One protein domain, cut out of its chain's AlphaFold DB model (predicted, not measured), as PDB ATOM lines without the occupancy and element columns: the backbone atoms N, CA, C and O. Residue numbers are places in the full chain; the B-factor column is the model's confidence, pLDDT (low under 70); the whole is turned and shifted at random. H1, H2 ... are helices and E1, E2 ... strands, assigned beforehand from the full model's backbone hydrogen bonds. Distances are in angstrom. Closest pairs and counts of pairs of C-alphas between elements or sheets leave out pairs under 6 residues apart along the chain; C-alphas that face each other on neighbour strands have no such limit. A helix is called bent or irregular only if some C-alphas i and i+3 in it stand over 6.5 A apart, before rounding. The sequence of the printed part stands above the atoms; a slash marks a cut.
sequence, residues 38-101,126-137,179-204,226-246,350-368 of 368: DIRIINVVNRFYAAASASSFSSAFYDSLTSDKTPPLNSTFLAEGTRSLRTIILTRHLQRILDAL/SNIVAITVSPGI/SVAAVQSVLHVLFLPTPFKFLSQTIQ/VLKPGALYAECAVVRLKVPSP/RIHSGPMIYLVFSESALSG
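This is residues 38 to 101, 126 to 137, 179 to 204, 226 to 246 and 350 to 368 of the 368 residues of an uncharacterized protein of Lentinula edodes (UniProt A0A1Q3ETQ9). A strongly twisted sheet of five strands is sandwiched between two helices in three layers, helices on both faces of a sheet: the long H3 covers one face, and the sheet curls round H4 on the other. H1 packs on H3 toward one end of the long axis, with H2 beyond it, and at the opposite end residues 199 to 204 of H5 stick out. The printed part has 142 residues, with five named helices and five named strands in the order E1 H1 H2 H3 E2 H4 H5 E3 E4 E5; the class is mixed, helices and strands. The mixed sheet has the order E4 E3 E2 E1 E5. The whole is compact, with a radius of gyration of the C-alphas of 16.6 A, and elongated, spanning 57 by 35 by 24 A.

E1, residues 38 to 44, is an inner strand. H1, residues 49 to 54, touches H3, residues 76 to 100, about perpendicular at 77 degrees; H3 does so with residues 77 to 85 alone, and the closest C-alphas are those of Tyr 49 and Gly 81, 3.9 A. H2, residues 60 to 66, is close but not clearly touching H3, with C-alphas of Phe 61 and Thr 82 closest at 7.7 A. H3 lies over E2, residues 128 to 134, at a height over the sheet of 9.2 A; it runs along the strands, at 15 degrees to E2 on the local plane, with C-alphas of Gln 95 and Ala 130 closest at 5.7 A. E2 is parallel to E1, with N 41 and O 129 within hydrogen-bond range at 2.8 A. H4, residues 179 to 191, is on the opposite face; its closest C-alphas to E2 are those of Val 186 and Val 133, 6.3 A. H4 is neither bent nor irregular, but only just: C-alphas 182 and 185 are 6.3 A apart. H5, residues 195 to 204, is not on the sheet and is apart from H4. E3, residues 232 to 234, is parallel to E2, with N 233 and O 132 at 2.9 A, and forms a hairpin with the antiparallel edge strand E4, residues 237 to 239, where N 239 and O 232 are 2.8 A apart. E5, residues 356 to 362, is the other edge strand, parallel to E1, with N 42 and O 359 at 2.9 A. Every O i to N i+4 pair is within hydrogen-bond range in H1, H2 and H3; H4 has 7 of 9 and H5 has 5 of 6.

E1 begins at C-alpha 38 (13.204, -39.434, -50.207). From first to last C-alpha, H3 measures 36.0 A, E2 19.8 A, E5 19.1 A, E1 18.7 A and H4 18.4 A. E5 ends at C-alpha 362 (1.410, -23.925, -45.216).

The two C-alphas farthest apart, Leu 73 and Gln 204, are 58.3 A apart. Four cuts leave out residues 102 to 125, 138 to 178, 205 to 225 and 247 to 349, with C-alpha gaps of 7.4, 8.8, 18.4 and 38.7 A. Of the links that are printed whole, none is long. Mean pLDDT of the printed part is 75.7; it is under 70 at residues 55 to 74, 195 to 204, 243 to 246, 350 to 358 and 360 to 368.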
ATOM      1  N   ASP A  38      14.019 -39.651 -51.403       83.50
ATOM      2  CA  ASP A  38      13.204 -39.434 -50.207       83.50
ATOM      3  C   ASP A  38      12.319 -38.203 -50.456       83.50
ATOM      4  O   ASP A  38      12.818 -37.075 -50.566       83.50
ATOM      5  N   ILE A  39      11.020 -38.441 -50.640       89.31
ATOM      6  CA  ILE A  39      10.034 -37.401 -50.941       89.31
ATOM      7  C   ILE A  39       9.180 -37.178 -49.703       89.31
ATOM      8  O   ILE A  39       8.484 -38.085 -49.245       89.31
ATOM      9  N   ARG A  40       9.179 -35.942 -49.200       91.38
ATOM     10  CA  ARG A  40       8.412 -35.574 -48.005       91.38
ATOM     11  C   ARG A  40       7.351 -34.541 -48.339       91.38
ATOM     12  O   ARG A  40       7.664 -33.445 -48.807       91.38
ATOM     13  N   ILE A  41       6.101 -34.897 -48.066       93.00
ATOM     14  CA  ILE A  41       4.954 -33.992 -48.099       93.00
ATOM     15  C   ILE A  41       4.715 -33.536 -46.665       93.00
ATOM     16  O   ILE A  41       4.344 -34.341 -45.813       93.00
ATOM     17  N   ILE A  42       4.941 -32.255 -46.389       94.06
ATOM     18  CA  ILE A  42       4.804 -31.681 -45.051       94.06
ATOM     19  C   ILE A  42       3.650 -30.689 -45.060       94.06
ATOM     20  O   ILE A  42       3.734 -29.629 -45.678       94.06
ATOM     21  N   ASN A  43       2.591 -31.027 -44.329       93.62
ATOM     22  CA  ASN A  43       1.451 -30.142 -44.120       93.62
ATOM     23  C   ASN A  43       1.596 -29.437 -42.770       93.62
ATOM     24  O   ASN A  43       1.569 -30.077 -41.713       93.62
ATOM     25  N   VAL A  44       1.748 -28.116 -42.804       93.12
ATOM     26  CA  VAL A  44       1.835 -27.283 -41.603       93.12
ATOM     27  C   VAL A  44       0.424 -26.946 -41.134       93.12
ATOM     28  O   VAL A  44      -0.354 -26.343 -41.870       93.12
ATOM     29  N   VAL A  45       0.099 -27.343 -39.904       92.31
ATOM     30  CA  VAL A  45      -1.239 -27.204 -39.316       92.31
ATOM     31  C   VAL A  45      -1.220 -26.370 -38.038       92.31
ATOM     32  O   VAL A  45      -0.279 -26.407 -37.236       92.31
ATOM     33  N   ASN A  46      -2.301 -25.626 -37.815       90.12
ATOM     34  CA  ASN A  46      -2.442 -24.754 -36.659       90.12
ATOM     35  C   ASN A  46      -2.674 -25.559 -35.367       90.12
ATOM     36  O   ASN A  46      -3.413 -26.542 -35.367       90.12
ATOM     37  N   ARG A  47      -2.095 -25.130 -34.235       90.38
ATOM     38  CA  ARG A  47      -2.180 -25.842 -32.939       90.38
ATOM     39  C   ARG A  47      -3.600 -25.923 -32.368       90.38
ATOM     40  O   ARG A  47      -3.864 -26.723 -31.470       90.38
ATOM     41  N   PHE A  48      -4.542 -25.152 -32.909       89.12
ATOM     42  CA  PHE A  48      -5.947 -25.198 -32.504       89.12
ATOM     43  C   PHE A  48      -6.643 -26.540 -32.783       89.12
ATOM     44  O   PHE A  48      -7.749 -26.743 -32.283       89.12
ATOM     45  N   TYR A  49      -6.002 -27.502 -33.470       89.06
ATOM     46  CA  TYR A  49      -6.503 -28.886 -33.546       89.06
ATOM     47  C   TYR A  49      -6.823 -29.467 -32.157       89.06
ATOM     48  O   TYR A  49      -7.759 -30.252 -32.020       89.06
ATOM     49  N   ALA A  50      -6.092 -29.052 -31.114       85.69
ATOM     50  CA  ALA A  50      -6.313 -29.513 -29.747       85.69
ATOM     51  C   ALA A  50      -7.688 -29.081 -29.206       85.69
ATOM     52  O   ALA A  50      -8.379 -29.877 -28.573       85.69
ATOM     53  N   ALA A  51      -8.121 -27.854 -29.520       82.25
ATOM     54  CA  ALA A  51      -9.423 -27.327 -29.110       82.25
ATOM     55  C   ALA A  51     -10.576 -28.103 -29.763       82.25
ATOM     56  O   ALA A  51     -11.547 -28.455 -29.095       82.25
ATOM     57  N   ALA A  52     -10.430 -28.437 -31.048       78.75
ATOM     58  CA  ALA A  52     -11.386 -29.294 -31.742       78.75
ATOM     59  C   ALA A  52     -11.363 -30.735 -31.218       78.75
ATOM     60  O   ALA A  52     -12.394 -31.393 -31.236       78.75
ATOM     61  N   SER A  53     -10.216 -31.210 -30.720       75.25
ATOM     62  CA  SER A  53     -10.105 -32.565 -30.173       75.25
ATOM     63  C   SER A  53     -10.689 -32.760 -28.778       75.25
ATOM     64  O   SER A  53     -11.130 -33.859 -28.448       75.25
ATOM     65  N   ALA A  54     -10.700 -31.698 -27.970       70.31
ATOM     66  CA  ALA A  54     -11.244 -31.712 -26.617       70.31
ATOM     67  C   ALA A  54     -12.773 -31.572 -26.596       70.31
ATOM     68  O   ALA A  54     -13.434 -32.106 -25.707       70.31
ATOM     69  N   SER A  55     -13.345 -30.875 -27.582       62.34
ATOM     70  CA  SER A  55     -14.786 -30.874 -27.815       62.34
ATOM     71  C   SER A  55     -15.161 -32.247 -28.356       62.34
ATOM     72  O   SER A  55     -14.978 -32.472 -29.549       62.34
ATOM     73  N   SER A  56     -15.624 -33.157 -27.485       51.66
ATOM     74  CA  SER A  56     -16.104 -34.507 -27.818       51.66
ATOM     75  C   SER A  56     -16.569 -34.573 -29.267       51.66
ATOM     76  O   SER A  56     -17.560 -33.919 -29.601       51.66
ATOM     77  N   PHE A  57     -15.834 -35.299 -30.122       54.47
ATOM     78  CA  PHE A  57     -16.195 -35.570 -31.518       54.47
ATOM     79  C   PHE A  57     -17.490 -36.387 -31.553       54.47
ATOM     80  O   PHE A  57     -17.509 -37.588 -31.810       54.47
ATOM     81  N   SER A  58     -18.581 -35.725 -31.209       52.22
ATOM     82  CA  SER A  58     -19.941 -36.153 -31.446       52.22
ATOM     83  C   SER A  58     -20.206 -36.063 -32.947       52.22
ATOM     84  O   SER A  58     -19.412 -35.471 -33.692       52.22
ATOM     85  N   SER A  59     -21.328 -36.641 -33.376       52.75
ATOM     86  CA  SER A  59     -21.811 -36.673 -34.759       52.75
ATOM     87  C   SER A  59     -21.528 -35.374 -35.514       52.75
ATOM     88  O   SER A  59     -21.082 -35.454 -36.643       52.75
ATOM     89  N   ALA A  60     -21.609 -34.210 -34.858       54.06
ATOM     90  CA  ALA A  60     -21.267 -32.881 -35.364       54.06
ATOM     91  C   ALA A  60     -19.969 -32.774 -36.196       54.06
ATOM     92  O   ALA A  60     -19.953 -32.035 -37.179       54.06
ATOM     93  N   PHE A  61     -18.879 -33.479 -35.855       61.28
ATOM     94  CA  PHE A  61     -17.671 -33.455 -36.697       61.28
ATOM     95  C   PHE A  61     -17.921 -34.153 -38.039       61.28
ATOM     96  O   PHE A  61     -17.591 -33.602 -39.089       61.28
ATOM     97  N   TYR A  62     -18.556 -35.323 -38.007       61.88
ATOM     98  CA  TYR A  62     -18.947 -36.075 -39.198       61.88
ATOM     99  C   TYR A  62     -20.103 -35.406 -39.953       61.88
ATOM    100  O   TYR A  62     -20.067 -35.351 -41.174       61.88
ATOM    101  N   ASP A  63     -21.053 -34.796 -39.254       59.84
ATOM    102  CA  ASP A  63     -22.147 -34.011 -39.818       59.84
ATOM    103  C   ASP A  63     -21.597 -32.759 -40.510       59.84
ATOM    104  O   ASP A  63     -22.055 -32.400 -41.585       59.84
ATOM    105  N   SER A  64     -20.541 -32.131 -39.975       55.66
ATOM    106  CA  SER A  64     -19.847 -31.031 -40.666       55.66
ATOM    107  C   SER A  64     -19.060 -31.485 -41.901       55.66
ATOM    108  O   SER A  64     -18.669 -30.649 -42.715       55.66
ATOM    109  N   LEU A  65     -18.761 -32.785 -42.020       58.09
ATOM    110  CA  LEU A  65     -18.135 -33.370 -43.208       58.09
ATOM    111  C   LEU A  65     -19.169 -33.729 -44.283       58.09
ATOM    112  O   LEU A  65     -18.788 -33.845 -45.445       58.09
ATOM    113  N   THR A  66     -20.435 -33.937 -43.911       53.22
ATOM    114  CA  THR A  66     -21.488 -34.470 -44.795       53.22
ATOM    115  C   THR A  66     -22.644 -33.503 -45.050       53.22
ATOM    116  O   THR A  66     -23.417 -33.724 -45.981       53.22
ATOM    117  N   SER A  67     -22.784 -32.440 -44.258       50.53
ATOM    118  CA  SER A  67     -23.895 -31.496 -44.344       50.53
ATOM    119  C   SER A  67     -23.453 -30.151 -44.917       50.53
ATOM    120  O   SER A  67     -22.601 -29.480 -44.347       50.53
ATOM    121  N   ASP A  68     -24.128 -29.710 -45.984       52.25
ATOM    122  CA  ASP A  68     -24.073 -28.334 -46.514       52.25
ATOM    123  C   ASP A  68     -24.722 -27.302 -45.563       52.25
ATOM    124  O   ASP A  68     -24.832 -26.116 -45.884       52.25
ATOM    125  N   LYS A  69     -25.208 -27.726 -44.386       49.31
ATOM    126  CA  LYS A  69     -25.748 -26.803 -43.388       49.31
ATOM    127  C   LYS A  69     -24.605 -26.077 -42.700       49.31
ATOM    128  O   LYS A  69     -23.747 -26.701 -42.080       49.31
ATOM    129  N   THR A  70     -24.661 -24.747 -42.752       47.75
ATOM    130  CA  THR A  70     -23.783 -23.853 -41.996       47.75
ATOM    131  C   THR A  70     -23.713 -24.325 -40.541       47.75
ATOM    132  O   THR A  70     -24.751 -24.314 -39.866       47.75
ATOM    133  N   PRO A  71     -22.543 -24.768 -40.049       53.47
ATOM    134  CA  PRO A  71     -22.409 -25.127 -38.648       53.47
ATOM    135  C   PRO A  71     -22.752 -23.902 -37.780       53.47
ATOM    136  O   PRO A  71     -22.610 -22.764 -38.241       53.47
ATOM    137  N   PRO A  72     -23.236 -24.106 -36.540       54.34
ATOM    138  CA  PRO A  72     -23.534 -23.002 -35.628       54.34
ATOM    139  C   PRO A  72     -22.308 -22.096 -35.457       54.34
ATOM    140  O   PRO A  72     -21.192 -22.525 -35.747       54.34
ATOM    141  N   LEU A  73     -22.529 -20.853 -35.003       54.19
ATOM    142  CA  LEU A  73     -21.519 -19.815 -34.728       54.19
ATOM    143  C   LEU A  73     -20.398 -20.337 -33.811       54.19
ATOM    144  O   LEU A  73     -20.354 -20.066 -32.615       54.19
ATOM    145  N   ASN A  74     -19.486 -21.104 -34.388       62.62
ATOM    146  CA  ASN A  74     -18.362 -21.691 -33.703       62.62
ATOM    147  C   ASN A  74     -17.297 -20.607 -33.565       62.62
ATOM    148  O   ASN A  74     -17.112 -19.767 -34.453       62.62
ATOM    149  N   SER A  75     -16.604 -20.599 -32.429       81.38
ATOM    150  CA  SER A  75     -15.456 -19.717 -32.248       81.38
ATOM    151  C   SER A  75     -14.460 -19.939 -33.392       81.38
ATOM    152  O   SER A  75     -14.282 -21.069 -33.855       81.38
ATOM    153  N   THR A  76     -13.796 -18.878 -33.857       81.88
ATOM    154  CA  THR A  76     -12.796 -18.971 -34.938       81.88
ATOM    155  C   THR A  76     -11.735 -20.029 -34.625       81.88
ATOM    156  O   THR A  76     -11.298 -20.753 -35.510       81.88
ATOM    157  N   PHE A  77     -11.388 -20.192 -33.345       84.81
ATOM    158  CA  PHE A  77     -10.477 -21.233 -32.871       84.81
ATOM    159  C   PHE A  77     -11.014 -22.654 -33.067       84.81
ATOM    160  O   PHE A  77     -10.253 -23.542 -33.434       84.81
ATOM    161  N   LEU A  78     -12.312 -22.884 -32.850       85.25
ATOM    162  CA  LEU A  78     -12.931 -24.187 -33.096       85.25
ATOM    163  C   LEU A  78     -13.014 -24.464 -34.600       85.25
ATOM    164  O   LEU A  78     -12.677 -25.563 -35.040       85.25
ATOM    165  N   ALA A  79     -13.392 -23.468 -35.402       81.69
ATOM    166  CA  ALA A  79     -13.414 -23.595 -36.859       81.69
ATOM    167  C   ALA A  79     -12.015 -23.926 -37.417       81.69
ATOM    168  O   ALA A  79     -11.838 -24.894 -38.156       81.69
ATOM    169  N   GLU A  80     -10.989 -23.206 -36.970       84.25
ATOM    170  CA  GLU A  80      -9.604 -23.447 -37.374       84.25
ATOM    171  C   GLU A  80      -9.057 -24.775 -36.831       84.25
ATOM    172  O   GLU A  80      -8.305 -25.483 -37.506       84.25
ATOM    173  N   GLY A  81      -9.482 -25.165 -35.629       87.75
ATOM    174  CA  GLY A  81      -9.163 -26.461 -35.048       87.75
ATOM    175  C   GLY A  81      -9.757 -27.624 -35.835       87.75
ATOM    176  O   GLY A  81      -9.058 -28.599 -36.109       87.75
ATOM    177  N   THR A  82     -11.024 -27.523 -36.246       84.81
ATOM    178  CA  THR A  82     -11.685 -28.569 -37.043       84.81
ATOM    179  C   THR A  82     -11.067 -28.671 -38.432       84.81
ATOM    180  O   THR A  82     -10.805 -29.784 -38.887       84.81
ATOM    181  N   ARG A  83     -10.737 -27.542 -39.073       84.38
ATOM    182  CA  ARG A  83      -9.967 -27.518 -40.328       84.38
ATOM    183  C   ARG A  83      -8.612 -28.203 -40.175       84.38
ATOM    184  O   ARG A  83      -8.321 -29.134 -40.920       84.38
ATOM    185  N   SER A  84      -7.823 -27.801 -39.177       88.81
ATOM    186  CA  SER A  84      -6.502 -28.388 -38.910       88.81
ATOM    187  C   SER A  84      -6.598 -29.900 -38.726       88.81
ATOM    188  O   SER A  84      -5.806 -30.662 -39.276       88.81
ATOM    189  N   LEU A  85      -7.627 -30.355 -38.013       88.44
ATOM    190  CA  LEU A  85      -7.859 -31.770 -37.791       88.44
ATOM    191  C   LEU A  85      -8.273 -32.530 -39.055       88.44
ATOM    192  O   LEU A  85      -7.801 -33.645 -39.273       88.44
ATOM    193  N   ARG A  86      -9.104 -31.932 -39.916       85.94
ATOM    194  CA  ARG A  86      -9.430 -32.501 -41.235       85.94
ATOM    195  C   ARG A  86      -8.166 -32.704 -42.067       85.94
ATOM    196  O   ARG A  86      -8.019 -33.767 -42.665       85.94
ATOM    197  N   THR A  87      -7.245 -31.739 -42.057       88.12
ATOM    198  CA  THR A  87      -5.947 -31.844 -42.745       88.12
ATOM    199  C   THR A  87      -5.071 -32.945 -42.139       88.12
ATOM    200  O   THR A  87      -4.459 -33.718 -42.881       88.12
ATOM    201  N   ILE A  88      -5.058 -33.101 -40.811       90.94
ATOM    202  CA  ILE A  88      -4.331 -34.189 -40.133       90.94
ATOM    203  C   ILE A  88      -4.882 -35.566 -40.535       90.94
ATOM    204  O   ILE A  88      -4.122 -36.427 -40.981       90.94
ATOM    205  N   ILE A  89      -6.204 -35.766 -40.452       88.38
ATOM    206  CA  ILE A  89      -6.855 -37.024 -40.858       88.38
ATOM    207  C   ILE A  89      -6.603 -37.314 -42.341       88.38
ATOM    208  O   ILE A  89      -6.277 -38.443 -42.707       88.38
ATOM    209  N   LEU A  90      -6.730 -36.295 -43.194       87.88
ATOM    210  CA  LEU A  90      -6.471 -36.408 -44.625       87.88
ATOM    211  C   LEU A  90      -5.042 -36.872 -44.902       87.88
ATOM    212  O   LEU A  90      -4.850 -37.771 -45.712       87.88
ATOM    213  N   THR A  91      -4.053 -36.283 -44.236       90.56
ATOM    214  CA  THR A  91      -2.638 -36.620 -44.442       90.56
ATOM    215  C   THR A  91      -2.348 -38.062 -44.033       90.56
ATOM    216  O   THR A  91      -1.652 -38.779 -44.746       90.56
ATOM    217  N   ARG A  92      -2.942 -38.534 -42.931       88.38
ATOM    218  CA  ARG A  92      -2.827 -39.938 -42.524       88.38
ATOM    219  C   ARG A  92      -3.493 -40.884 -43.519       88.38
ATOM    220  O   ARG A  92      -2.924 -41.912 -43.875       88.38
ATOM    221  N   HIS A  93      -4.691 -40.544 -43.987       86.62
ATOM    222  CA  HIS A  93      -5.376 -41.336 -45.005       86.62
ATOM    223  C   HIS A  93      -4.585 -41.374 -46.318       86.62
ATOM    224  O   HIS A  93      -4.448 -42.438 -46.911       86.62
ATOM    225  N   LEU A  94      -4.006 -40.243 -46.726       88.50
ATOM    226  CA  LEU A  94      -3.108 -40.161 -47.870       88.50
ATOM    227  C   LEU A  94      -1.897 -41.078 -47.686       88.50
ATOM    228  O   LEU A  94      -1.565 -41.799 -48.616       88.50
ATOM    229  N   GLN A  95      -1.281 -41.106 -46.500       90.50
ATOM    230  CA  GLN A  95      -0.190 -42.042 -46.228       90.50
ATOM    231  C   GLN A  95      -0.636 -43.498 -46.390       90.50
ATOM    232  O   GLN A  95       0.076 -44.274 -47.009       90.50
ATOM    233  N   ARG A  96      -1.822 -43.874 -45.896       86.00
ATOM    234  CA  ARG A  96      -2.356 -45.236 -46.083       86.00
ATOM    235  C   ARG A  96      -2.577 -45.569 -47.559       86.00
ATOM    236  O   ARG A  96      -2.260 -46.674 -47.975       86.00
ATOM    237  N   ILE A  97      -3.074 -44.616 -48.352       86.81
ATOM    238  CA  ILE A  97      -3.194 -44.779 -49.809       86.81
ATOM    239  C   ILE A  97      -1.805 -44.978 -50.424       86.81
ATOM    240  O   ILE A  97      -1.609 -45.922 -51.177       86.81
ATOM    241  N   LEU A  98      -0.836 -44.129 -50.079       86.75
ATOM    242  CA  LEU A  98       0.544 -44.231 -50.562       86.75
ATOM    243  C   LEU A  98       1.207 -45.558 -50.171       86.75
ATOM    244  O   LEU A  98       1.998 -46.087 -50.947       86.75
ATOM    245  N   ASP A  99       0.894 -46.091 -48.994       82.50
ATOM    246  CA  ASP A  99       1.406 -47.373 -48.505       82.50
ATOM    247  C   ASP A  99       0.732 -48.568 -49.196       82.50
ATOM    248  O   ASP A  99       1.372 -49.599 -49.379       82.50
ATOM    249  N   ALA A 100      -0.541 -48.431 -49.582       82.50
ATOM    250  CA  ALA A 100      -1.317 -49.466 -50.267       82.50
ATOM    251  C   ALA A 100      -1.092 -49.501 -51.786       82.50
ATOM    252  O   ALA A 100      -1.426 -50.494 -52.437       82.50
ATOM    253  N   LEU A 101      -0.567 -48.422 -52.377       78.19
ATOM    254  CA  LEU A 101      -0.263 -48.392 -53.800       78.19
ATOM    255  C   LEU A 101       0.869 -49.386 -54.105       78.19
ATOM    256  O   LEU A 101       1.922 -49.317 -53.468       78.19
ATOM    257  N   SER A 126       6.011 -47.311 -50.462       73.06
ATOM    258  CA  SER A 126       6.353 -46.130 -51.262       73.06
ATOM    259  C   SER A 126       7.367 -45.222 -50.549       73.06
ATOM    260  O   SER A 126       7.311 -45.024 -49.338       73.06
ATOM    261  N   ASN A 127       8.284 -44.617 -51.311       80.94
ATOM    262  CA  ASN A 127       9.309 -43.693 -50.787       80.94
ATOM    263  C   ASN A 127       8.772 -42.281 -50.499       80.94
ATOM    264  O   ASN A 127       9.538 -41.331 -50.328       80.94
ATOM    265  N   ILE A 128       7.448 -42.136 -50.496       88.38
ATOM    266  CA  ILE A 128       6.758 -40.875 -50.267       88.38
ATOM    267  C   ILE A 128       6.209 -40.912 -48.849       88.38
ATOM    268  O   ILE A 128       5.415 -41.783 -48.491       88.38
ATOM    269  N   VAL A 129       6.617 -39.934 -48.047       90.81
ATOM    270  CA  VAL A 129       6.164 -39.796 -46.666       90.81
ATOM    271  C   VAL A 129       5.373 -38.504 -46.523       90.81
ATOM    272  O   VAL A 129       5.887 -37.409 -46.745       90.81
ATOM    273  N   ALA A 130       4.110 -38.631 -46.144       93.12
ATOM    274  CA  ALA A 130       3.213 -37.538 -45.819       93.12
ATOM    275  C   ALA A 130       3.156 -37.353 -44.296       93.12
ATOM    276  O   ALA A 130       2.798 -38.274 -43.561       93.12
ATOM    277  N   ILE A 131       3.516 -36.164 -43.813       94.62
ATOM    278  CA  ILE A 131       3.579 -35.823 -42.387       94.62
ATOM    279  C   ILE A 131       2.814 -34.528 -42.130       94.62
ATOM    280  O   ILE A 131       2.804 -33.610 -42.952       94.62
ATOM    281  N   THR A 132       2.194 -34.440 -40.954       95.44
ATOM    282  CA  THR A 132       1.650 -33.178 -40.444       95.44
ATOM    283  C   THR A 132       2.526 -32.618 -39.341       95.44
ATOM    284  O   THR A 132       2.989 -33.358 -38.473       95.44
ATOM    285  N   VAL A 133       2.748 -31.307 -39.360       96.00
ATOM    286  CA  VAL A 133       3.570 -30.621 -38.362       96.00
ATOM    287  C   VAL A 133       2.815 -29.433 -37.800       96.00
ATOM    288  O   VAL A 133       2.287 -28.616 -38.548       96.00
ATOM    289  N   SER A 134       2.806 -29.304 -36.477       95.19
ATOM    290  CA  SER A 134       2.342 -28.106 -35.800       95.19
ATOM    291  C   SER A 134       3.517 -27.353 -35.173       95.19
ATOM    292  O   SER A 134       4.109 -27.835 -34.204       95.19
ATOM    293  N   PRO A 135       3.857 -26.155 -35.682       92.06
ATOM    294  CA  PRO A 135       4.984 -25.363 -35.188       92.06
ATOM    295  C   PRO A 135       4.697 -24.713 -33.821       92.06
ATOM    296  O   PRO A 135       5.589 -24.173 -33.169       92.06
ATOM    297  N   GLY A 136       3.454 -24.792 -33.337       90.56
ATOM    298  CA  GLY A 136       3.023 -24.173 -32.090       90.56
ATOM    299  C   GLY A 136       2.438 -22.775 -32.273       90.56
ATOM    300  O   GLY A 136       2.112 -22.364 -33.382       90.56
ATOM    301  N   ILE A 137       2.261 -22.067 -31.155       91.62
ATOM    302  CA  ILE A 137       1.770 -20.685 -31.148       91.62
ATOM    303  C   ILE A 137       2.988 -19.765 -31.227       91.62
ATOM    304  O   ILE A 137       3.753 -19.650 -30.263       91.62
ATOM    305  N   SER A 179       9.440 -17.274 -33.478       90.06
ATOM    306  CA  SER A 179       9.287 -17.872 -34.815       90.06
ATOM    307  C   SER A 179      10.405 -18.874 -35.132       90.06
ATOM    308  O   SER A 179      10.146 -19.925 -35.706       90.06
ATOM    309  N   VAL A 180      11.633 -18.613 -34.665       92.62
ATOM    310  CA  VAL A 180      12.773 -19.538 -34.821       92.62
ATOM    311  C   VAL A 180      12.513 -20.868 -34.104       92.62
ATOM    312  O   VAL A 180      12.711 -21.933 -34.685       92.62
ATOM    313  N   ALA A 181      12.001 -20.824 -32.870       92.19
ATOM    314  CA  ALA A 181      11.645 -22.031 -32.125       92.19
ATOM    315  C   ALA A 181      10.431 -22.758 -32.731       92.19
ATOM    316  O   ALA A 181      10.324 -23.978 -32.630       92.19
ATOM    317  N   ALA A 182       9.516 -22.031 -33.376       89.31
ATOM    318  CA  ALA A 182       8.361 -22.616 -34.051       89.31
ATOM    319  C   ALA A 182       8.780 -23.434 -35.293       89.31
ATOM    320  O   ALA A 182       8.339 -24.569 -35.480       89.31
ATOM    321  N   VAL A 183       9.710 -22.901 -36.095       91.94
ATOM    322  CA  VAL A 183      10.259 -23.567 -37.293       91.94
ATOM    323  C   VAL A 183      11.055 -24.833 -36.948       91.94
ATOM    324  O   VAL A 183      11.103 -25.760 -37.754       91.94
ATOM    325  N   GLN A 184      11.607 -24.936 -35.735       94.44
ATOM    326  CA  GLN A 184      12.364 -26.112 -35.291       94.44
ATOM    327  C   GLN A 184      11.582 -27.423 -35.446       94.44
ATOM    328  O   GLN A 184      12.167 -28.429 -35.831       94.44
ATOM    329  N   SER A 185      10.262 -27.421 -35.218       92.31
ATOM    330  CA  SER A 185       9.448 -28.639 -35.388       92.31
ATOM    331  C   SER A 185       9.350 -29.073 -36.856       92.31
ATOM    332  O   SER A 185       9.310 -30.263 -37.150       92.31
ATOM    333  N   VAL A 186       9.344 -28.113 -37.786       93.81
ATOM    334  CA  VAL A 186       9.353 -28.388 -39.230       93.81
ATOM    335  C   VAL A 186      10.724 -28.910 -39.652       93.81
ATOM    336  O   VAL A 186      10.809 -29.920 -40.346       93.81
ATOM    337  N   LEU A 187      11.799 -28.272 -39.180       93.81
ATOM    338  CA  LEU A 187      13.172 -28.708 -39.445       93.81
ATOM    339  C   LEU A 187      13.463 -30.097 -38.870       93.81
ATOM    340  O   LEU A 187      14.098 -30.905 -39.538       93.81
ATOM    341  N   HIS A 188      12.963 -30.405 -37.675       94.00
ATOM    342  CA  HIS A 188      13.089 -31.730 -37.065       94.00
ATOM    343  C   HIS A 188      12.524 -32.811 -37.990       94.00
ATOM    344  O   HIS A 188      13.243 -33.725 -38.376       94.00
ATOM    345  N   VAL A 189      11.299 -32.635 -38.488       93.38
ATOM    346  CA  VAL A 189      10.679 -33.563 -39.448       93.38
ATOM    347  C   VAL A 189      11.413 -33.623 -40.793       93.38
ATOM    348  O   VAL A 189      11.435 -34.674 -41.435       93.38
ATOM    349  N   LEU A 190      12.039 -32.529 -41.229       92.06
ATOM    350  CA  LEU A 190      12.856 -32.494 -42.447       92.06
ATOM    351  C   LEU A 190      14.178 -33.261 -42.308       92.06
ATOM    352  O   LEU A 190      14.647 -33.829 -43.297       92.06
ATOM    353  N   PHE A 191      14.763 -33.289 -41.109       91.50
ATOM    354  CA  PHE A 191      16.051 -33.931 -40.846       91.50
ATOM    355  C   PHE A 191      15.944 -35.342 -40.264       91.50
ATOM    356  O   PHE A 191      16.917 -36.088 -40.351       91.50
ATOM    357  N   LEU A 192      14.781 -35.750 -39.744       89.31
ATOM    358  CA  LEU A 192      14.591 -37.111 -39.241       89.31
ATOM    359  C   LEU A 192      14.851 -38.155 -40.344       89.31
ATOM    360  O   LEU A 192      14.373 -37.989 -41.473       89.31
ATOM    361  N   PRO A 193      15.582 -39.240 -40.057       84.88
ATOM    362  CA  PRO A 193      15.793 -40.311 -41.019       84.88
ATOM    363  C   PRO A 193      14.484 -41.062 -41.300       84.88
ATOM    364  O   PRO A 193      13.657 -41.298 -40.415       84.88
ATOM    365  N   THR A 194      14.279 -41.429 -42.564       82.75
ATOM    366  CA  THR A 194      13.136 -42.241 -42.991       82.75
ATOM    367  C   THR A 194      13.394 -43.725 -42.723       82.75
ATOM    368  O   THR A 194      14.534 -44.180 -42.850       82.75
ATOM    369  N   PRO A 195      12.348 -44.520 -42.423       69.44
ATOM    370  CA  PRO A 195      12.495 -45.949 -42.121       69.44
ATOM    371  C   PRO A 195      13.162 -46.740 -43.261       69.44
ATOM    372  O   PRO A 195      13.835 -47.738 -43.021       69.44
ATOM    373  N   PHE A 196      13.039 -46.269 -44.505       68.38
ATOM    374  CA  PHE A 196      13.622 -46.912 -45.687       68.38
ATOM    375  C   PHE A 196      15.154 -46.881 -45.711       68.38
ATOM    376  O   PHE A 196      15.796 -47.818 -46.194       68.38
ATOM    377  N   LYS A 197      15.759 -45.823 -45.159       65.44
ATOM    378  CA  LYS A 197      17.221 -45.681 -45.113       65.44
ATOM    379  C   LYS A 197      17.846 -46.632 -44.093       65.44
ATOM    380  O   LYS A 197      18.906 -47.187 -44.370       65.44
ATOM    381  N   PHE A 198      17.144 -46.912 -42.995       60.75
ATOM    382  CA  PHE A 198      17.593 -47.872 -41.985       60.75
ATOM    383  C   PHE A 198      17.686 -49.290 -42.509       60.75
ATOM    384  O   PHE A 198      18.688 -49.953 -42.281       60.75
ATOM    385  N   LEU A 199      16.675 -49.759 -43.242       58.25
ATOM    386  CA  LEU A 199      16.710 -51.119 -43.781       58.25
ATOM    387  C   LEU A 199      17.913 -51.308 -44.714       58.25
ATOM    388  O   LEU A 199      18.600 -52.322 -44.637       58.25
ATOM    389  N   SER A 200      18.228 -50.294 -45.520       59.22
ATOM    390  CA  SER A 200      19.380 -50.323 -46.425       59.22
ATOM    391  C   SER A 200      20.719 -50.330 -45.671       59.22
ATOM    392  O   SER A 200      21.620 -51.089 -46.026       59.22
ATOM    393  N   GLN A 201      20.845 -49.532 -44.605       62.31
ATOM    394  CA  GLN A 201      22.064 -49.453 -43.791       62.31
ATOM    395  C   GLN A 201      22.270 -50.689 -42.907       62.31
ATOM    396  O   GLN A 201      23.382 -51.206 -42.828       62.31
ATOM    397  N   THR A 202      21.211 -51.214 -42.290       59.12
ATOM    398  CA  THR A 202      21.273 -52.420 -41.451       59.12
ATOM    399  C   THR A 202      21.653 -53.656 -42.265       59.12
ATOM    400  O   THR A 202      22.406 -54.497 -41.781       59.12
ATOM    401  N   ILE A 203      21.189 -53.765 -43.516       59.84
ATOM    402  CA  ILE A 203      21.574 -54.866 -44.413       59.84
ATOM    403  C   ILE A 203      23.050 -54.757 -44.831       59.84
ATOM    404  O   ILE A 203      23.725 -55.780 -44.933       59.84
ATOM    405  N   GLN A 204      23.574 -53.543 -45.037       58.06
ATOM    406  CA  GLN A 204      24.990 -53.335 -45.377       58.06
ATOM    407  C   GLN A 204      25.936 -53.533 -44.187       58.06
ATOM    408  O   GLN A 204      27.054 -54.007 -44.374       58.06
ATOM    409  N   VAL A 226      13.100 -42.352 -35.506       85.50
ATOM    410  CA  VAL A 226      12.713 -42.604 -36.896       85.50
ATOM    411  C   VAL A 226      11.458 -41.811 -37.226       85.50
ATOM    412  O   VAL A 226      10.497 -41.770 -36.450       85.50
ATOM    413  N   LEU A 227      11.443 -41.212 -38.417       88.50
ATOM    414  CA  LEU A 227      10.277 -40.510 -38.931       88.50
ATOM    415  C   LEU A 227       9.086 -41.464 -39.070       88.50
ATOM    416  O   LEU A 227       9.158 -42.456 -39.797       88.50
ATOM    417  N   LYS A 228       7.971 -41.141 -38.411       90.19
ATOM    418  CA  LYS A 228       6.722 -41.902 -38.483       90.19
ATOM    419  C   LYS A 228       5.824 -41.348 -39.598       90.19
ATOM    420  O   LYS A 228       5.354 -40.213 -39.480       90.19
ATOM    421  N   PRO A 229       5.561 -42.121 -40.667       89.31
ATOM    422  CA  PRO A 229       4.658 -41.708 -41.739       89.31
ATOM    423  C   PRO A 229       3.235 -41.457 -41.224       89.31
ATOM    424  O   PRO A 229       2.751 -42.188 -40.364       89.31
ATOM    425  N   GLY A 230       2.550 -40.431 -41.735       89.25
ATOM    426  CA  GLY A 230       1.161 -40.119 -41.369       89.25
ATOM    427  C   GLY A 230       0.953 -39.605 -39.936       89.25
ATOM    428  O   GLY A 230      -0.194 -39.432 -39.504       89.25
ATOM    429  N   ALA A 231       2.032 -39.368 -39.185       92.12
ATOM    430  CA  ALA A 231       1.974 -38.857 -37.823       92.12
ATOM    431  C   ALA A 231       1.821 -37.324 -37.775       92.12
ATOM    432  O   ALA A 231       2.111 -36.601 -38.737       92.12
ATOM    433  N   LEU A 232       1.362 -36.836 -36.620       94.12
ATOM    434  CA  LEU A 232       1.399 -35.423 -36.261       94.12
ATOM    435  C   LEU A 232       2.607 -35.174 -35.368       94.12
ATOM    436  O   LEU A 232       2.712 -35.766 -34.297       94.12
ATOM    437  N   TYR A 233       3.477 -34.265 -35.784       95.06
ATOM    438  CA  TYR A 233       4.580 -33.780 -34.968       95.06
ATOM    439  C   TYR A 233       4.233 -32.413 -34.392       95.06
ATOM    440  O   TYR A 233       3.841 -31.505 -35.123       95.06
ATOM    441  N   ALA A 234       4.403 -32.241 -33.088       93.38
ATOM    442  CA  ALA A 234       4.392 -30.935 -32.451       93.38
ATOM    443  C   ALA A 234       5.524 -30.882 -31.435       93.38
ATOM    444  O   ALA A 234       5.730 -31.828 -30.683       93.38
ATOM    445  N   GLU A 235       6.254 -29.768 -31.405       91.56
ATOM    446  CA  GLU A 235       7.341 -29.562 -30.438       91.56
ATOM    447  C   GLU A 235       8.445 -30.627 -30.534       91.56
ATOM    448  O   GLU A 235       8.991 -31.050 -29.522       91.56
ATOM    449  N   CYS A 236       8.774 -31.042 -31.763       92.12
ATOM    450  CA  CYS A 236       9.717 -32.131 -32.053       92.12
ATOM    451  C   CYS A 236       9.325 -33.481 -31.421       92.12
ATOM    452  O   CYS A 236      10.183 -34.314 -31.165       92.12
ATOM    453  N   ALA A 237       8.034 -33.700 -31.155       92.06
ATOM    454  CA  ALA A 237       7.519 -34.946 -30.604       92.06
ATOM    455  C   ALA A 237       6.288 -35.429 -31.376       92.06
ATOM    456  O   ALA A 237       5.484 -34.637 -31.878       92.06
ATOM    457  N   VAL A 238       6.116 -36.750 -31.443       91.75
ATOM    458  CA  VAL A 238       4.929 -37.370 -32.042       91.75
ATOM    459  C   VAL A 238       3.732 -37.187 -31.111       91.75
ATOM    460  O   VAL A 238       3.705 -37.700 -29.992       91.75
ATOM    461  N   VAL A 239       2.710 -36.490 -31.597       91.44
ATOM    462  CA  VAL A 239       1.457 -36.258 -30.882       91.44
ATOM    463  C   VAL A 239       0.466 -37.363 -31.212       91.44
ATOM    464  O   VAL A 239       0.052 -37.541 -32.359       91.44
ATOM    465  N   ARG A 240       0.011 -38.066 -30.175       87.50
ATOM    466  CA  ARG A 240      -1.116 -38.996 -30.272       87.50
ATOM    467  C   ARG A 240      -2.412 -38.211 -30.118       87.50
ATOM    468  O   ARG A 240      -2.707 -37.721 -29.031       87.50
ATOM    469  N   LEU A 241      -3.185 -38.088 -31.190       82.19
ATOM    470  CA  LEU A 241      -4.550 -37.576 -31.077       82.19
ATOM    471  C   LEU A 241      -5.500 -38.746 -30.823       82.19
ATOM    472  O   LEU A 241      -5.362 -39.825 -31.384       82.19
ATOM    473  N   LYS A 242      -6.497 -38.541 -29.974       75.19
ATOM    474  CA  LYS A 242      -7.552 -39.531 -29.777       75.19
ATOM    475  C   LYS A 242      -8.700 -39.190 -30.718       75.19
ATOM    476  O   LYS A 242      -9.550 -38.378 -30.368       75.19
ATOM    477  N   VAL A 243      -8.708 -39.767 -31.917       68.38
ATOM    478  CA  VAL A 243      -9.864 -39.651 -32.821       68.38
ATOM    479  C   VAL A 243     -10.772 -40.853 -32.573       68.38
ATOM    480  O   VAL A 243     -10.311 -41.987 -32.727       68.38
ATOM    481  N   PRO A 244     -12.026 -40.645 -32.135       62.69
ATOM    482  CA  PRO A 244     -12.951 -41.749 -31.957       62.69
ATOM    483  C   PRO A 244     -13.247 -42.400 -33.305       62.69
ATOM    484  O   PRO A 244     -13.314 -41.736 -34.339       62.69
ATOM    485  N   SER A 245     -13.422 -43.717 -33.280       59.72
ATOM    486  CA  SER A 245     -13.923 -44.446 -34.434       59.72
ATOM    487  C   SER A 245     -15.303 -43.901 -34.810       59.72
ATOM    488  O   SER A 245     -16.114 -43.644 -33.912       59.72
ATOM    489  N   PRO A 246     -15.599 -43.731 -36.107       59.31
ATOM    490  CA  PRO A 246     -16.930 -43.327 -36.525       59.31
ATOM    491  C   PRO A 246     -17.968 -44.327 -35.985       59.31
ATOM    492  O   PRO A 246     -17.673 -45.526 -35.936       59.31
ATOM    493  N   ARG A 350      11.792 -24.864 -53.824       34.88
ATOM    494  CA  ARG A 350      12.649 -25.942 -54.322       34.88
ATOM    495  C   ARG A 350      14.062 -25.721 -53.786       34.88
ATOM    496  O   ARG A 350      14.896 -25.110 -54.450       34.88
ATOM    497  N   ILE A 351      14.328 -26.203 -52.576       33.16
ATOM    498  CA  ILE A 351      15.677 -26.211 -52.008       33.16
ATOM    499  C   ILE A 351      16.462 -27.323 -52.717       33.16
ATOM    500  O   ILE A 351      16.413 -28.488 -52.337       33.16
ATOM    501  N   HIS A 352      17.142 -26.970 -53.811       30.59
ATOM    502  CA  HIS A 352      18.069 -27.858 -54.516       30.59
ATOM    503  C   HIS A 352      19.375 -27.952 -53.726       30.59
ATOM    504  O   HIS A 352      20.323 -27.210 -53.963       30.59
ATOM    505  N   SER A 353      19.406 -28.851 -52.749       27.91
ATOM    506  CA  SER A 353      20.624 -29.228 -52.033       27.91
ATOM    507  C   SER A 353      20.489 -30.676 -51.553       27.91
ATOM    508  O   SER A 353      20.159 -30.927 -50.397       27.91
ATOM    509  N   GLY A 354      20.709 -31.638 -52.457       38.72
ATOM    510  CA  GLY A 354      20.762 -33.076 -52.148       38.72
ATOM    511  C   GLY A 354      19.695 -33.937 -52.847       38.72
ATOM    512  O   GLY A 354      18.854 -33.415 -53.576       38.72
ATOM    513  N   PRO A 355      19.708 -35.272 -52.645       51.97
ATOM    514  CA  PRO A 355      18.781 -36.223 -53.279       51.97
ATOM    515  C   PRO A 355      17.340 -36.182 -52.723       51.97
ATOM    516  O   PRO A 355      16.542 -37.069 -53.025       51.97
ATOM    517  N   MET A 356      16.995 -35.184 -51.902       44.88
ATOM    518  CA  MET A 356      15.697 -35.071 -51.229       44.88
ATOM    519  C   MET A 356      14.832 -33.976 -51.857       44.88
ATOM    520  O   MET A 356      15.331 -32.914 -52.224       44.88
ATOM    521  N   ILE A 357      13.528 -34.239 -51.978       64.12
ATOM    522  CA  ILE A 357      12.540 -33.261 -52.450       64.12
ATOM    523  C   ILE A 357      11.558 -32.988 -51.315       64.12
ATOM    524  O   ILE A 357      10.916 -33.905 -50.800       64.12
ATOM    525  N   TYR A 358      11.421 -31.711 -50.972       66.00
ATOM    526  CA  TYR A 358      10.522 -31.239 -49.928       66.00
ATOM    527  C   TYR A 358       9.371 -30.455 -50.549       66.00
ATOM    528  O   TYR A 358       9.593 -29.531 -51.332       66.00
ATOM    529  N   LEU A 359       8.144 -30.824 -50.193       73.25
ATOM    530  CA  LEU A 359       6.946 -30.053 -50.500       73.25
ATOM    531  C   LEU A 359       6.331 -29.608 -49.177       73.25
ATOM    532  O   LEU A 359       5.795 -30.430 -48.434       73.25
ATOM    533  N   VAL A 360       6.452 -28.315 -48.873       69.44
ATOM    534  CA  VAL A 360       5.878 -27.712 -47.668       69.44
ATOM    535  C   VAL A 360       4.608 -26.973 -48.062       69.44
ATOM    536  O   VAL A 360       4.655 -26.000 -48.812       69.44
ATOM    537  N   PHE A 361       3.471 -27.433 -47.549       69.50
ATOM    538  CA  PHE A 361       2.195 -26.742 -47.677       69.50
ATOM    539  C   PHE A 361       1.879 -26.059 -46.350       69.50
ATOM    540  O   PHE A 361       1.727 -26.720 -45.320       69.50
ATOM    541  N   SER A 362       1.806 -24.730 -46.370       49.25
ATOM    542  CA  SER A 362       1.410 -23.925 -45.216       49.25
ATOM    543  C   SER A 362       0.024 -23.345 -45.452       49.25
ATOM    544  O   SER A 362      -0.157 -22.477 -46.301       49.25
ATOM    545  N   GLU A 363      -0.963 -23.802 -44.683       51.75
ATOM    546  CA  GLU A 363      -2.262 -23.137 -44.582       51.75
ATOM    547  C   GLU A 363      -2.241 -22.192 -43.378       51.75
ATOM    548  O   GLU A 363      -2.742 -22.511 -42.305       51.75
ATOM    549  N   SER A 364      -1.636 -21.015 -43.520       44.25
ATOM    550  CA  SER A 364      -1.667 -19.986 -42.471       44.25
ATOM    551  C   SER A 364      -2.603 -18.845 -42.869       44.25
ATOM    552  O   SER A 364      -2.172 -17.748 -43.212       44.25
ATOM    553  N   ALA A 365      -3.912 -19.102 -42.793       40.78
ATOM    554  CA  ALA A 365      -4.962 -18.114 -43.062       40.78
ATOM    555  C   ALA A 365      -5.623 -17.599 -41.767       40.78
ATOM    556  O   ALA A 365      -6.843 -17.651 -41.602       40.78
ATOM    557  N   LEU A 366      -4.817 -17.060 -40.848       42.88
ATOM    558  CA  LEU A 366      -5.308 -16.109 -39.844       42.88
ATOM    559  C   LEU A 366      -5.402 -14.724 -40.508       42.88
ATOM    560  O   LEU A 366      -4.556 -13.868 -40.280       42.88
ATOM    561  N   SER A 367      -6.389 -14.548 -41.391       36.41
ATOM    562  CA  SER A 367      -6.873 -13.222 -41.804       36.41
ATOM    563  C   SER A 367      -7.894 -12.783 -40.755       36.41
ATOM    564  O   SER A 367      -8.849 -13.529 -40.511       36.41
ATOM    565  N   GLY A 368      -7.637 -11.671 -40.065       37.06
ATOM    566  CA  GLY A 368      -8.464 -11.114 -38.990       37.06
ATOM    567  C   GLY A 368      -8.947  -9.713 -39.316       37.06
ATOM    568  O   GLY A 368      -8.200  -8.988 -40.011       37.06
TER     569      GLY A 368